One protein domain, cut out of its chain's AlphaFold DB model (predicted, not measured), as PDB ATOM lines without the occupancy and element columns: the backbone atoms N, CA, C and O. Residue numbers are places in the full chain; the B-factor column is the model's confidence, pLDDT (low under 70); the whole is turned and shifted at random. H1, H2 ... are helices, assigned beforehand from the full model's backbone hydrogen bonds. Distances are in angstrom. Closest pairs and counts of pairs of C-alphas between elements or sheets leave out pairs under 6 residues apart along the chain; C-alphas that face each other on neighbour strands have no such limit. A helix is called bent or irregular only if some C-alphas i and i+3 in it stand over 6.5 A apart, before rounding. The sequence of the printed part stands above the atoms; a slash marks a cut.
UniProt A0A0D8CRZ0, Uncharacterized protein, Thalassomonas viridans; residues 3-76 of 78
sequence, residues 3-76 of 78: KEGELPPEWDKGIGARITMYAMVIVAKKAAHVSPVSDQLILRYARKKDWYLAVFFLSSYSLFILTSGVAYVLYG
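What this domain is: This is residues 3 to 76 of the 78 residues of an uncharacterized protein of Thalassomonas viridans (UniProt A0A0D8CRZ0). A long, straight helix, H3, makes most of the length of this domain: at its first part it packs steeply across H1 in a small helical head, and from residue 62 on it sticks out as a free arm. In the head, H1 is the middle piece, with the first part of H3 on one side and the short helix H2 on another, while residues 3 to 17 form a long stretch before H1 with no named element, of which residues 10 to 17 also stand free. The printed part has 74 residues with three named helices, in the order H1, H2, H3 along the chain, and no named strand; the class is all helix. The whole is loose, with a radius of gyration of the C-alphas of 14.9 A, and elongated, with spans of 49 by 28 by 23 A.

Where its parts are: The longest helix is H3, residues 48 to 75, with 28 residues and 40.4 A from first to last C-alpha. It begins at C-alpha 48, at (25.668, 12.378, 43.233), and ends at C-alpha 75, at (51.783, -13.650, 26.728). Along it x rises while y and z fall, with an N-to-C direction of (0.64, -0.59, -0.50). H1 is residues 18 to 28, Arg 18 to Ala 28, and measures 15.3 A from first to last C-alpha. Its C-alpha 18 stands at (22.993, -5.078, 35.790), and its N-to-C direction, (0.10, 0.95, -0.28), is mainly along y. H2 is the shortest, seven residues from Asp 39 to Tyr 45, residues 39 to 45, with 10.1 A between its first and last C-alphas. Its N-to-C direction, (0.07, 0.46, 0.88), is mainly along z.

How they stand to each other: H3 touches H1 with residues 50 to 58 alone. Their closest C-alphas are those of Ala 23 in H1 and Ala 54 in H3, 4.5 A apart, and 16 pairs of C-alphas are within 8 A. The two helices run opposite ways at a steep tilt of 69 degrees, only just short of about perpendicular, with their centres 13.6 A apart. H1 also touches H2, with 7 pairs of C-alphas within 8 A. The closest C-alphas of these two are those of Ile 26 and Leu 43, 6.2 A apart. The lines of H1 and H2 are about perpendicular, at 78 degrees, and their centres are 10.3 A apart. H2 and H3 are apart, though they follow each other in the chain. In H1, H2 and H3, every pair of backbone O of residue i and N of residue i+4 inside the helix is within hydrogen-bond range. None of the three helices is bent or irregular.

The domain as a whole: The two C-alphas farthest apart are those of Lys 3 and Tyr 75, at 49.8 A, and the C-alphas of Lys 3 and Gly 76, the first and last printed, are 48.4 A apart. Residues 62 to 76, of which 62 to 75 belong to H3, stand free, as do residues 10 to 17. Without these stretches the body has 51 residues, spans 31 by 20 by 19 A and has a radius of gyration of 10.8 A. The C-alphas of residues 3 to 17 lie 8 to 21 A from the mean of the C-alphas. The link from H1 to H2 is short, with 10 residues, and the link from H2 to H3 is tight, with 2 residues. The printed part has no cut. The mean pLDDT of the printed part is 90.2, and no printed residue is under 70.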
ATOM      1  N   LYS A   3       9.426   1.000  44.971       79.06
ATOM      2  CA  LYS A   3       8.198   1.799  45.176       79.06
ATOM      3  C   LYS A   3       7.392   2.061  43.896       79.06
ATOM      4  O   LYS A   3       6.219   2.383  43.985       79.06
ATOM      5  N   GLU A   4       8.026   1.953  42.732       80.44
ATOM      6  CA  GLU A   4       7.406   2.106  41.407       80.44
ATOM      7  C   GLU A   4       7.151   0.736  40.749       80.44
ATOM      8  O   GLU A   4       6.963   0.658  39.543       80.44
ATOM      9  N   GLY A   5       7.170  -0.356  41.528       80.31
ATOM     10  CA  GLY A   5       6.911  -1.717  41.042       80.31
ATOM     11  C   GLY A   5       8.053  -2.343  40.237       80.31
ATOM     12  O   GLY A   5       7.957  -3.497  39.835       80.31
ATOM     13  N   GLU A   6       9.151  -1.615  40.034       81.62
ATOM     14  CA  GLU A   6      10.323  -2.107  39.314       81.62
ATOM     15  C   GLU A   6      11.211  -2.877  40.297       81.62
ATOM     16  O   GLU A   6      11.985  -2.315  41.087       81.62
ATOM     17  N   LEU A   7      10.951  -4.185  40.334       82.19
ATOM     18  CA  LEU A   7      11.713  -5.168  41.083       82.19
ATOM     19  C   LEU A   7      12.823  -5.737  40.207       82.19
ATOM     20  O   LEU A   7      12.680  -5.810  38.987       82.19
ATOM     21  N   PRO A   8      13.904  -6.224  40.831       77.00
ATOM     22  CA  PRO A   8      14.917  -6.955  40.117       77.00
ATOM     23  C   PRO A   8      14.351  -8.086  39.243       77.00
ATOM     24  O   PRO A   8      13.778  -9.018  39.813       77.00
ATOM     25  N   PRO A   9      14.562  -8.092  37.910       80.50
ATOM     26  CA  PRO A   9      14.361  -9.291  37.110       80.50
ATOM     27  C   PRO A   9      15.110 -10.502  37.674       80.50
ATOM     28  O   PRO A   9      16.213 -10.368  38.214       80.50
ATOM     29  N   GLU A  10      14.510 -11.681  37.500       84.69
ATOM     30  CA  GLU A  10      14.996 -12.964  38.028       84.69
ATOM     31  C   GLU A  10      16.438 -13.272  37.606       84.69
ATOM     32  O   GLU A  10      17.228 -13.745  38.418       84.69
ATOM     33  N   TRP A  11      16.816 -12.926  36.371       81.56
ATOM     34  CA  TRP A  11      18.145 -13.203  35.819       81.56
ATOM     35  C   TRP A  11      19.286 -12.426  36.491       81.56
ATOM     36  O   TRP A  11      20.441 -12.812  36.352       81.56
ATOM     37  N   ASP A  12      18.989 -11.347  37.222       80.25
ATOM     38  CA  ASP A  12      20.010 -10.563  37.929       80.25
ATOM     39  C   ASP A  12      20.008 -10.791  39.444       80.25
ATOM     40  O   ASP A  12      20.793 -10.174  40.168       80.25
ATOM     41  N   LYS A  13      19.121 -11.645  39.972       76.94
ATOM     42  CA  LYS A  13      19.087 -11.910  41.413       76.94
ATOM     43  C   LYS A  13      20.393 -12.587  41.849       76.94
ATOM     44  O   LYS A  13      20.580 -13.781  41.664       76.94
ATOM     45  N   GLY A  14      21.296 -11.804  42.442       71.62
ATOM     46  CA  GLY A  14      22.541 -12.269  43.066       71.62
ATOM     47  C   GLY A  14      23.795 -12.216  42.188       71.62
ATOM     48  O   GLY A  14      24.891 -12.286  42.732       71.62
ATOM     49  N   ILE A  15      23.664 -12.040  40.870       76.00
ATOM     50  CA  ILE A  15      24.812 -12.015  39.939       76.00
ATOM     51  C   ILE A  15      25.345 -10.587  39.752       76.00
ATOM     52  O   ILE A  15      26.540 -10.387  39.552       76.00
ATOM     53  N   GLY A  16      24.470  -9.578  39.849       77.12
ATOM     54  CA  GLY A  16      24.857  -8.174  39.697       77.12
ATOM     55  C   GLY A  16      25.274  -7.798  38.273       77.12
ATOM     56  O   GLY A  16      25.926  -6.776  38.083       77.12
ATOM     57  N   ALA A  17      24.879  -8.577  37.266       78.81
ATOM     58  CA  ALA A  17      25.126  -8.313  35.850       78.81
ATOM     59  C   ALA A  17      24.575  -6.947  35.385       78.81
ATOM     60  O   ALA A  17      25.131  -6.320  34.483       78.81
ATOM     61  N   ARG A  18      23.533  -6.426  36.044       87.88
ATOM     62  CA  ARG A  18      22.993  -5.078  35.790       87.88
ATOM     63  C   ARG A  18      23.920  -3.941  36.209       87.88
ATOM     64  O   ARG A  18      23.716  -2.823  35.739       87.88
ATOM     65  N   ILE A  19      24.902  -4.168  37.089       89.56
ATOM     66  CA  ILE A  19      25.696  -3.077  37.679       89.56
ATOM     67  C   ILE A  19      26.396  -2.239  36.606       89.56
ATOM     68  O   ILE A  19      26.403  -1.012  36.686       89.56
ATOM     69  N   THR A  20      26.892  -2.889  35.553       90.44
ATOM     70  CA  THR A  20      27.546  -2.214  34.434       90.44
ATOM     71  C   THR A  20      26.554  -1.359  33.653       90.44
ATOM     72  O   THR A  20      26.853  -0.205  33.362       90.44
ATOM     73  N   MET A  21      25.346  -1.867  33.385       91.56
ATOM     74  CA  MET A  21      24.288  -1.108  32.703       91.56
ATOM     75  C   MET A  21      23.873   0.120  33.525       91.56
ATOM     76  O   MET A  21      23.803   1.226  32.997       91.56
ATOM     77  N   TYR A  22      23.693  -0.048  34.838       91.75
ATOM     78  CA  TYR A  22      23.381   1.050  35.755       91.75
ATOM     79  C   TYR A  22      24.480   2.110  35.755       91.75
ATOM     80  O   TYR A  22      24.194   3.300  35.628       91.75
ATOM     81  N   ALA A  23      25.738   1.684  35.866       93.94
ATOM     82  CA  ALA A  23      26.874   2.592  35.869       93.94
ATOM     83  C   ALA A  23      26.974   3.372  34.550       93.94
ATOM     84  O   ALA A  23      27.172   4.588  34.576       93.94
ATOM     85  N   MET A  24      26.764   2.708  33.407       93.75
ATOM     86  CA  MET A  24      26.747   3.360  32.095       93.75
ATOM     87  C   MET A  24      25.645   4.418  32.001       93.75
ATOM     88  O   MET A  24      25.936   5.548  31.618       93.75
ATOM     89  N   VAL A  25      24.408   4.098  32.397       95.19
ATOM     90  CA  VAL A  25      23.281   5.049  32.368       95.19
ATOM     91  C   VAL A  25      23.557   6.260  33.261       95.19
ATOM     92  O   VAL A  25      23.374   7.401  32.830       95.19
ATOM     93  N   ILE A  26      24.056   6.040  34.483       95.38
ATOM     94  CA  ILE A  26      24.382   7.113  35.436       95.38
ATOM     95  C   ILE A  26      25.468   8.042  34.880       95.38
ATOM     96  O   ILE A  26      25.353   9.266  35.004       95.38
ATOM     97  N   VAL A  27      26.523   7.487  34.274       95.06
ATOM     98  CA  VAL A  27      27.636   8.276  33.726       95.06
ATOM     99  C   VAL A  27      27.235   8.991  32.438       95.06
ATOM    100  O   VAL A  27      27.508  10.183  32.306       95.06
ATOM    101  N   ALA A  28      26.542   8.303  31.529       93.31
ATOM    102  CA  ALA A  28      26.083   8.867  30.261       93.31
ATOM    103  C   ALA A  28      24.960   9.899  30.437       93.31
ATOM    104  O   ALA A  28      24.737  10.712  29.539       93.31
ATOM    105  N   LYS A  29      24.241   9.865  31.570       91.38
ATOM    106  CA  LYS A  29      23.062  10.703  31.854       91.38
ATOM    107  C   LYS A  29      22.020  10.672  30.731       91.38
ATOM    108  O   LYS A  29      21.327  11.658  30.483       91.38
ATOM    109  N   LYS A  30      21.921   9.540  30.038       89.94
ATOM    110  CA  LYS A  30      21.075   9.357  28.863       89.94
ATOM    111  C   LYS A  30      20.304   8.057  29.006       89.94
ATOM    112  O   LYS A  30      20.893   7.034  29.334       89.94
ATOM    113  N   ALA A  31      19.006   8.121  28.731       88.94
ATOM    114  CA  ALA A  31      18.171   6.939  28.599       88.94
ATOM    115  C   ALA A  31      18.208   6.439  27.151       88.94
ATOM    116  O   ALA A  31      18.034   7.224  26.211       88.94
ATOM    117  N   ALA A  32      18.456   5.148  26.971       87.69
ATOM    118  CA  ALA A  32      18.319   4.485  25.688       87.69
ATOM    119  C   ALA A  32      16.836   4.280  25.341       87.69
ATOM    120  O   ALA A  32      15.974   4.208  26.215       87.69
ATOM    121  N   HIS A  33      16.538   4.189  24.041       80.88
ATOM    122  CA  HIS A  33      15.174   3.928  23.567       80.88
ATOM    123  C   HIS A  33      14.704   2.511  23.924       80.88
ATOM    124  O   HIS A  33      13.541   2.302  24.246       80.88
ATOM    125  N   VAL A  34      15.633   1.554  23.900       83.56
ATOM    126  CA  VAL A  34      15.418   0.171  24.325       83.56
ATOM    127  C   VAL A  34      16.558  -0.181  25.268       83.56
ATOM    128  O   VAL A  34      17.720  -0.153  24.867       83.56
ATOM    129  N   SER A  35      16.224  -0.475  26.521       83.62
ATOM    130  CA  SER A  35      17.180  -0.886  27.547       83.62
ATOM    131  C   SER A  35      16.608  -2.074  28.323       83.62
ATOM    132  O   SER A  35      15.409  -2.087  28.612       83.62
ATOM    133  N   PRO A  36      17.430  -3.082  28.667       83.75
ATOM    134  CA  PRO A  36      17.018  -4.191  29.530       83.75
ATOM    135  C   PRO A  36      16.791  -3.763  30.990       83.75
ATOM    136  O   PRO A  36      16.342  -4.571  31.802       83.75
ATOM    137  N   VAL A  37      17.130  -2.518  31.339       86.12
ATOM    138  CA  VAL A  37      16.898  -1.910  32.650       86.12
ATOM    139  C   VAL A  37      16.134  -0.599  32.477       86.12
ATOM    140  O   VAL A  37      16.199   0.040  31.429       86.12
ATOM    141  N   SER A  38      15.394  -0.169  33.498       89.88
ATOM    142  CA  SER A  38      14.657   1.093  33.414       89.88
ATOM    143  C   SER A  38      15.572   2.315  33.580       89.88
ATOM    144  O   SER A  38      15.739   2.858  34.675       89.88
ATOM    145  N   ASP A  39      16.150   2.784  32.472       91.00
ATOM    146  CA  ASP A  39      17.080   3.922  32.451       91.00
ATOM    147  C   ASP A  39      16.478   5.198  33.057       91.00
ATOM    148  O   ASP A  39      17.151   5.938  33.776       91.00
ATOM    149  N   GLN A  40      15.191   5.455  32.806       91.25
ATOM    150  CA  GLN A  40      14.505   6.632  33.343       91.25
ATOM    151  C   GLN A  40      14.426   6.595  34.871       91.25
ATOM    152  O   GLN A  40      14.678   7.604  35.533       91.25
ATOM    153  N   LEU A  41      14.127   5.426  35.443       90.88
ATOM    154  CA  LEU A  41      14.113   5.242  36.891       90.88
ATOM    155  C   LEU A  41      15.516   5.365  37.480       90.88
ATOM    156  O   LEU A  41      15.681   5.996  38.526       90.88
ATOM    157  N   ILE A  42      16.523   4.807  36.808       91.94
ATOM    158  CA  ILE A  42      17.921   4.912  37.235       91.94
ATOM    159  C   ILE A  42      18.316   6.385  37.334       91.94
ATOM    160  O   ILE A  42      18.773   6.820  38.389       91.94
ATOM    161  N   LEU A  43      18.065   7.177  36.290       92.62
ATOM    162  CA  LEU A  43      18.393   8.606  36.281       92.62
ATOM    163  C   LEU A  43      17.597   9.405  37.319       92.62
ATOM    164  O   LEU A  43      18.152  10.309  37.940       92.62
ATOM    165  N   ARG A  44      16.325   9.058  37.545       91.94
ATOM    166  CA  ARG A  44      15.468   9.724  38.539       91.94
ATOM    167  C   ARG A  44      15.969   9.534  39.971       91.94
ATOM    168  O   ARG A  44      15.861  10.453  40.779       91.94
ATOM    169  N   TYR A  45      16.478   8.345  40.297       91.88
ATOM    170  CA  TYR A  45      16.896   7.991  41.659       91.88
ATOM    171  C   TYR A  45      18.411   8.057  41.889       91.88
ATOM    172  O   TYR A  45      18.846   7.961  43.042       91.88
ATOM    173  N   ALA A  46      19.213   8.223  40.836       91.31
ATOM    174  CA  ALA A  46      20.660   8.327  40.939       91.31
ATOM    175  C   ALA A  46      21.068   9.540  41.784       91.31
ATOM    176  O   ALA A  46      20.703  10.684  41.510       91.31
ATOM    177  N   ARG A  47      21.873   9.294  42.820       93.81
ATOM    178  CA  ARG A  47      22.446  10.352  43.662       93.81
ATOM    179  C   ARG A  47      23.830  10.736  43.158       93.81
ATOM    180  O   ARG A  47      24.519   9.954  42.512       93.81
ATOM    181  N   LYS A  48      24.311  11.912  43.570       92.19
ATOM    182  CA  LYS A  48      25.668  12.378  43.233       92.19
ATOM    183  C   LYS A  48      26.760  11.372  43.638       92.19
ATOM    184  O   LYS A  48      27.712  11.177  42.896       92.19
ATOM    185  N   LYS A  49      26.603  10.698  44.785       94.75
ATOM    186  CA  LYS A  49      27.523   9.638  45.236       94.75
ATOM    187  C   LYS A  49      27.533   8.411  44.315       94.75
ATOM    188  O   LYS A  49      28.588   7.826  44.103       94.75
ATOM    189  N   ASP A  50      26.380   8.072  43.740       93.81
ATOM    190  CA  ASP A  50      26.234   6.919  42.852       93.81
ATOM    191  C   ASP A  50      26.967   7.185  41.526       93.81
ATOM    192  O   ASP A  50      27.523   6.266  40.935       93.81
ATOM    193  N   TRP A  51      27.076   8.455  41.112       95.50
ATOM    194  CA  TRP A  51      27.900   8.855  39.969       95.50
ATOM    195  C   TRP A  51      29.395   8.621  40.204       95.50
ATOM    196  O   TRP A  51      30.050   8.022  39.356       95.50
ATOM    197  N   TYR A  52      29.939   9.025  41.359       96.19
ATOM    198  CA  TYR A  52      31.352   8.762  41.672       96.19
ATOM    199  C   TYR A  52      31.647   7.261  41.714       96.19
ATOM    200  O   TYR A  52      32.660   6.820  41.175       96.19
ATOM    201  N   LEU A  53      30.738   6.476  42.301       95.81
ATOM    202  CA  LEU A  53      30.873   5.023  42.347       95.81
ATOM    203  C   LEU A  53      30.795   4.398  40.945       95.81
ATOM    204  O   LEU A  53      31.583   3.512  40.634       95.81
ATOM    205  N   ALA A  54      29.899   4.888  40.086       95.56
ATOM    206  CA  ALA A  54      29.776   4.434  38.704       95.56
ATOM    207  C   ALA A  54      31.036   4.736  37.877       95.56
ATOM    208  O   ALA A  54      31.522   3.861  37.165       95.56
ATOM    209  N   VAL A  55      31.604   5.941  38.005       96.38
ATOM    210  CA  VAL A  55      32.867   6.308  37.339       96.38
ATOM    211  C   VAL A  55      34.020   5.444  37.842       96.38
ATOM    212  O   VAL A  55      34.791   4.922  37.037       96.38
ATOM    213  N   PHE A  56      34.129   5.250  39.157       96.50
ATOM    214  CA  PHE A  56      35.148   4.383  39.747       96.50
ATOM    215  C   PHE A  56      35.024   2.936  39.251       96.50
ATOM    216  O   PHE A  56      36.017   2.332  38.845       96.50
ATOM    217  N   PHE A  57      33.805   2.394  39.224       95.56
ATOM    218  CA  PHE A  57      33.538   1.044  38.740       95.56
ATOM    219  C   PHE A  57      33.906   0.885  37.261       95.56
ATOM    220  O   PHE A  57      34.682  -0.007  36.923       95.56
ATOM    221  N   LEU A  58      33.405   1.765  36.385       95.81
ATOM    222  CA  LEU A  58      33.672   1.681  34.947       95.81
ATOM    223  C   LEU A  58      35.155   1.870  34.630       95.81
ATOM    224  O   LEU A  58      35.690   1.118  33.827       95.81
ATOM    225  N   SER A  59      35.835   2.818  35.282       96.31
ATOM    226  CA  SER A  59      37.277   3.024  35.077       96.31
ATOM    227  C   SER A  59      38.105   1.820  35.529       96.31
ATOM    228  O   SER A  59      38.972   1.369  34.783       96.31
ATOM    229  N   SER A  60      37.800   1.251  36.699       96.50
ATOM    230  CA  SER A  60      38.471   0.043  37.202       96.50
ATOM    231  C   SER A  60      38.227  -1.154  36.285       96.50
ATOM    232  O   SER A  60      39.157  -1.891  35.964       96.50
ATOM    233  N   TYR A  61      36.990  -1.322  35.810       94.12
ATOM    234  CA  TYR A  61      36.631  -2.381  34.874       94.12
ATOM    235  C   TYR A  61      37.331  -2.211  33.520       94.12
ATOM    236  O   TYR A  61      37.912  -3.163  33.005       94.12
ATOM    237  N   SER A  62      37.355  -0.999  32.961       95.19
ATOM    238  CA  SER A  62      38.083  -0.706  31.723       95.19
ATOM    239  C   SER A  62      39.579  -0.973  31.865       95.19
ATOM    240  O   SER A  62      40.164  -1.584  30.977       95.19
ATOM    241  N   LEU A  63      40.197  -0.579  32.982       97.31
ATOM    242  CA  LEU A  63      41.606  -0.871  33.247       97.31
ATOM    243  C   LEU A  63      41.856  -2.381  33.338       97.31
ATOM    244  O   LEU A  63      42.814  -2.880  32.751       97.31
ATOM    245  N   PHE A  64      40.984  -3.118  34.026       96.25
ATOM    246  CA  PHE A  64      41.070  -4.573  34.116       96.25
ATOM    247  C   PHE A  64      40.994  -5.238  32.734       96.25
ATOM    248  O   PHE A  64      41.837  -6.070  32.406       96.25
ATOM    249  N   ILE A  65      40.042  -4.836  31.887       96.25
ATOM    250  CA  ILE A  65      39.918  -5.369  30.524       96.25
ATOM    251  C   ILE A  65      41.133  -5.001  29.665       96.25
ATOM    252  O   ILE A  65      41.658  -5.862  28.966       96.25
ATOM    253  N   LEU A  66      41.617  -3.757  29.733       97.38
ATOM    254  CA  LEU A  66      42.783  -3.315  28.962       97.38
ATOM    255  C   LEU A  66      44.050  -4.071  29.365       97.38
ATOM    256  O   LEU A  66      44.752  -4.592  28.504       97.38
ATOM    257  N   THR A  67      44.329  -4.161  30.665       97.44
ATOM    258  CA  THR A  67      45.493  -4.896  31.183       97.44
ATOM    259  C   THR A  67      45.415  -6.379  30.831       97.44
ATOM    260  O   THR A  67      46.411  -6.943  30.384       97.44
ATOM    261  N   SER A  68      44.231  -6.989  30.938       96.44
ATOM    262  CA  SER A  68      44.006  -8.385  30.543       96.44
ATOM    263  C   SER A  68      44.197  -8.596  29.040       96.44
ATOM    264  O   SER A  68      44.841  -9.557  28.636       96.44
ATOM    265  N   GLY A  69      43.687  -7.685  28.205       96.38
ATOM    266  CA  GLY A  69      43.860  -7.734  26.754       96.38
ATOM    267  C   GLY A  69      45.323  -7.590  26.337       96.38
ATOM    268  O   GLY A  69      45.806  -8.372  25.527       96.38
ATOM    269  N   VAL A  70      46.054  -6.647  26.939       97.12
ATOM    270  CA  VAL A  70      47.500  -6.488  26.708       97.12
ATOM    271  C   VAL A  70      48.260  -7.739  27.143       97.12
ATOM    272  O   VAL A  70      49.100  -8.228  26.394       97.12
ATOM    273  N   ALA A  71      47.949  -8.290  28.318       96.81
ATOM    274  CA  ALA A  71      48.583  -9.513  28.795       96.81
ATOM    275  C   ALA A  71      48.313 -10.701  27.860       96.81
ATOM    276  O   ALA A  71      49.233 -11.451  27.558       96.81
ATOM    277  N   TYR A  72      47.085 -10.841  27.358       96.38
ATOM    278  CA  TYR A  72      46.732 -11.888  26.402       96.38
ATOM    279  C   TYR A  72      47.460 -11.725  25.064       96.38
ATOM    280  O   TYR A  72      47.961 -12.697  24.519       96.38
ATOM    281  N   VAL A  73      47.571 -10.504  24.538       96.00
ATOM    282  CA  VAL A  73      48.285 -10.263  23.273       96.00
ATOM    283  C   VAL A  73      49.788 -10.530  23.406       96.00
ATOM    284  O   VAL A  73      50.401 -11.013  22.461       96.00
ATOM    285  N   LEU A  74      50.393 -10.210  24.553       96.44
ATOM    286  CA  LEU A  74      51.841 -10.346  24.757       96.44
ATOM    287  C   LEU A  74      52.278 -11.733  25.244       96.44
ATOM    288  O   LEU A  74      53.397 -12.146  24.958       96.44
ATOM    289  N   TYR A  75      51.433 -12.413  26.018       95.06
ATOM    290  CA  TYR A  75      51.783 -13.650  26.728       95.06
ATOM    291  C   TYR A  75      50.759 -14.772  26.523       95.06
ATOM    292  O   TYR A  75      50.838 -15.804  27.192       95.06
ATOM    293  N   GLY A  76      49.761 -14.563  25.664       91.19
ATOM    294  CA  GLY A  76      48.769 -15.575  25.339       91.19
ATOM    295  C   GLY A  76      49.390 -16.760  24.595       91.19
ATOM    296  O   GLY A  76      50.425 -16.606  23.947       91.19
TER     297      GLY A  76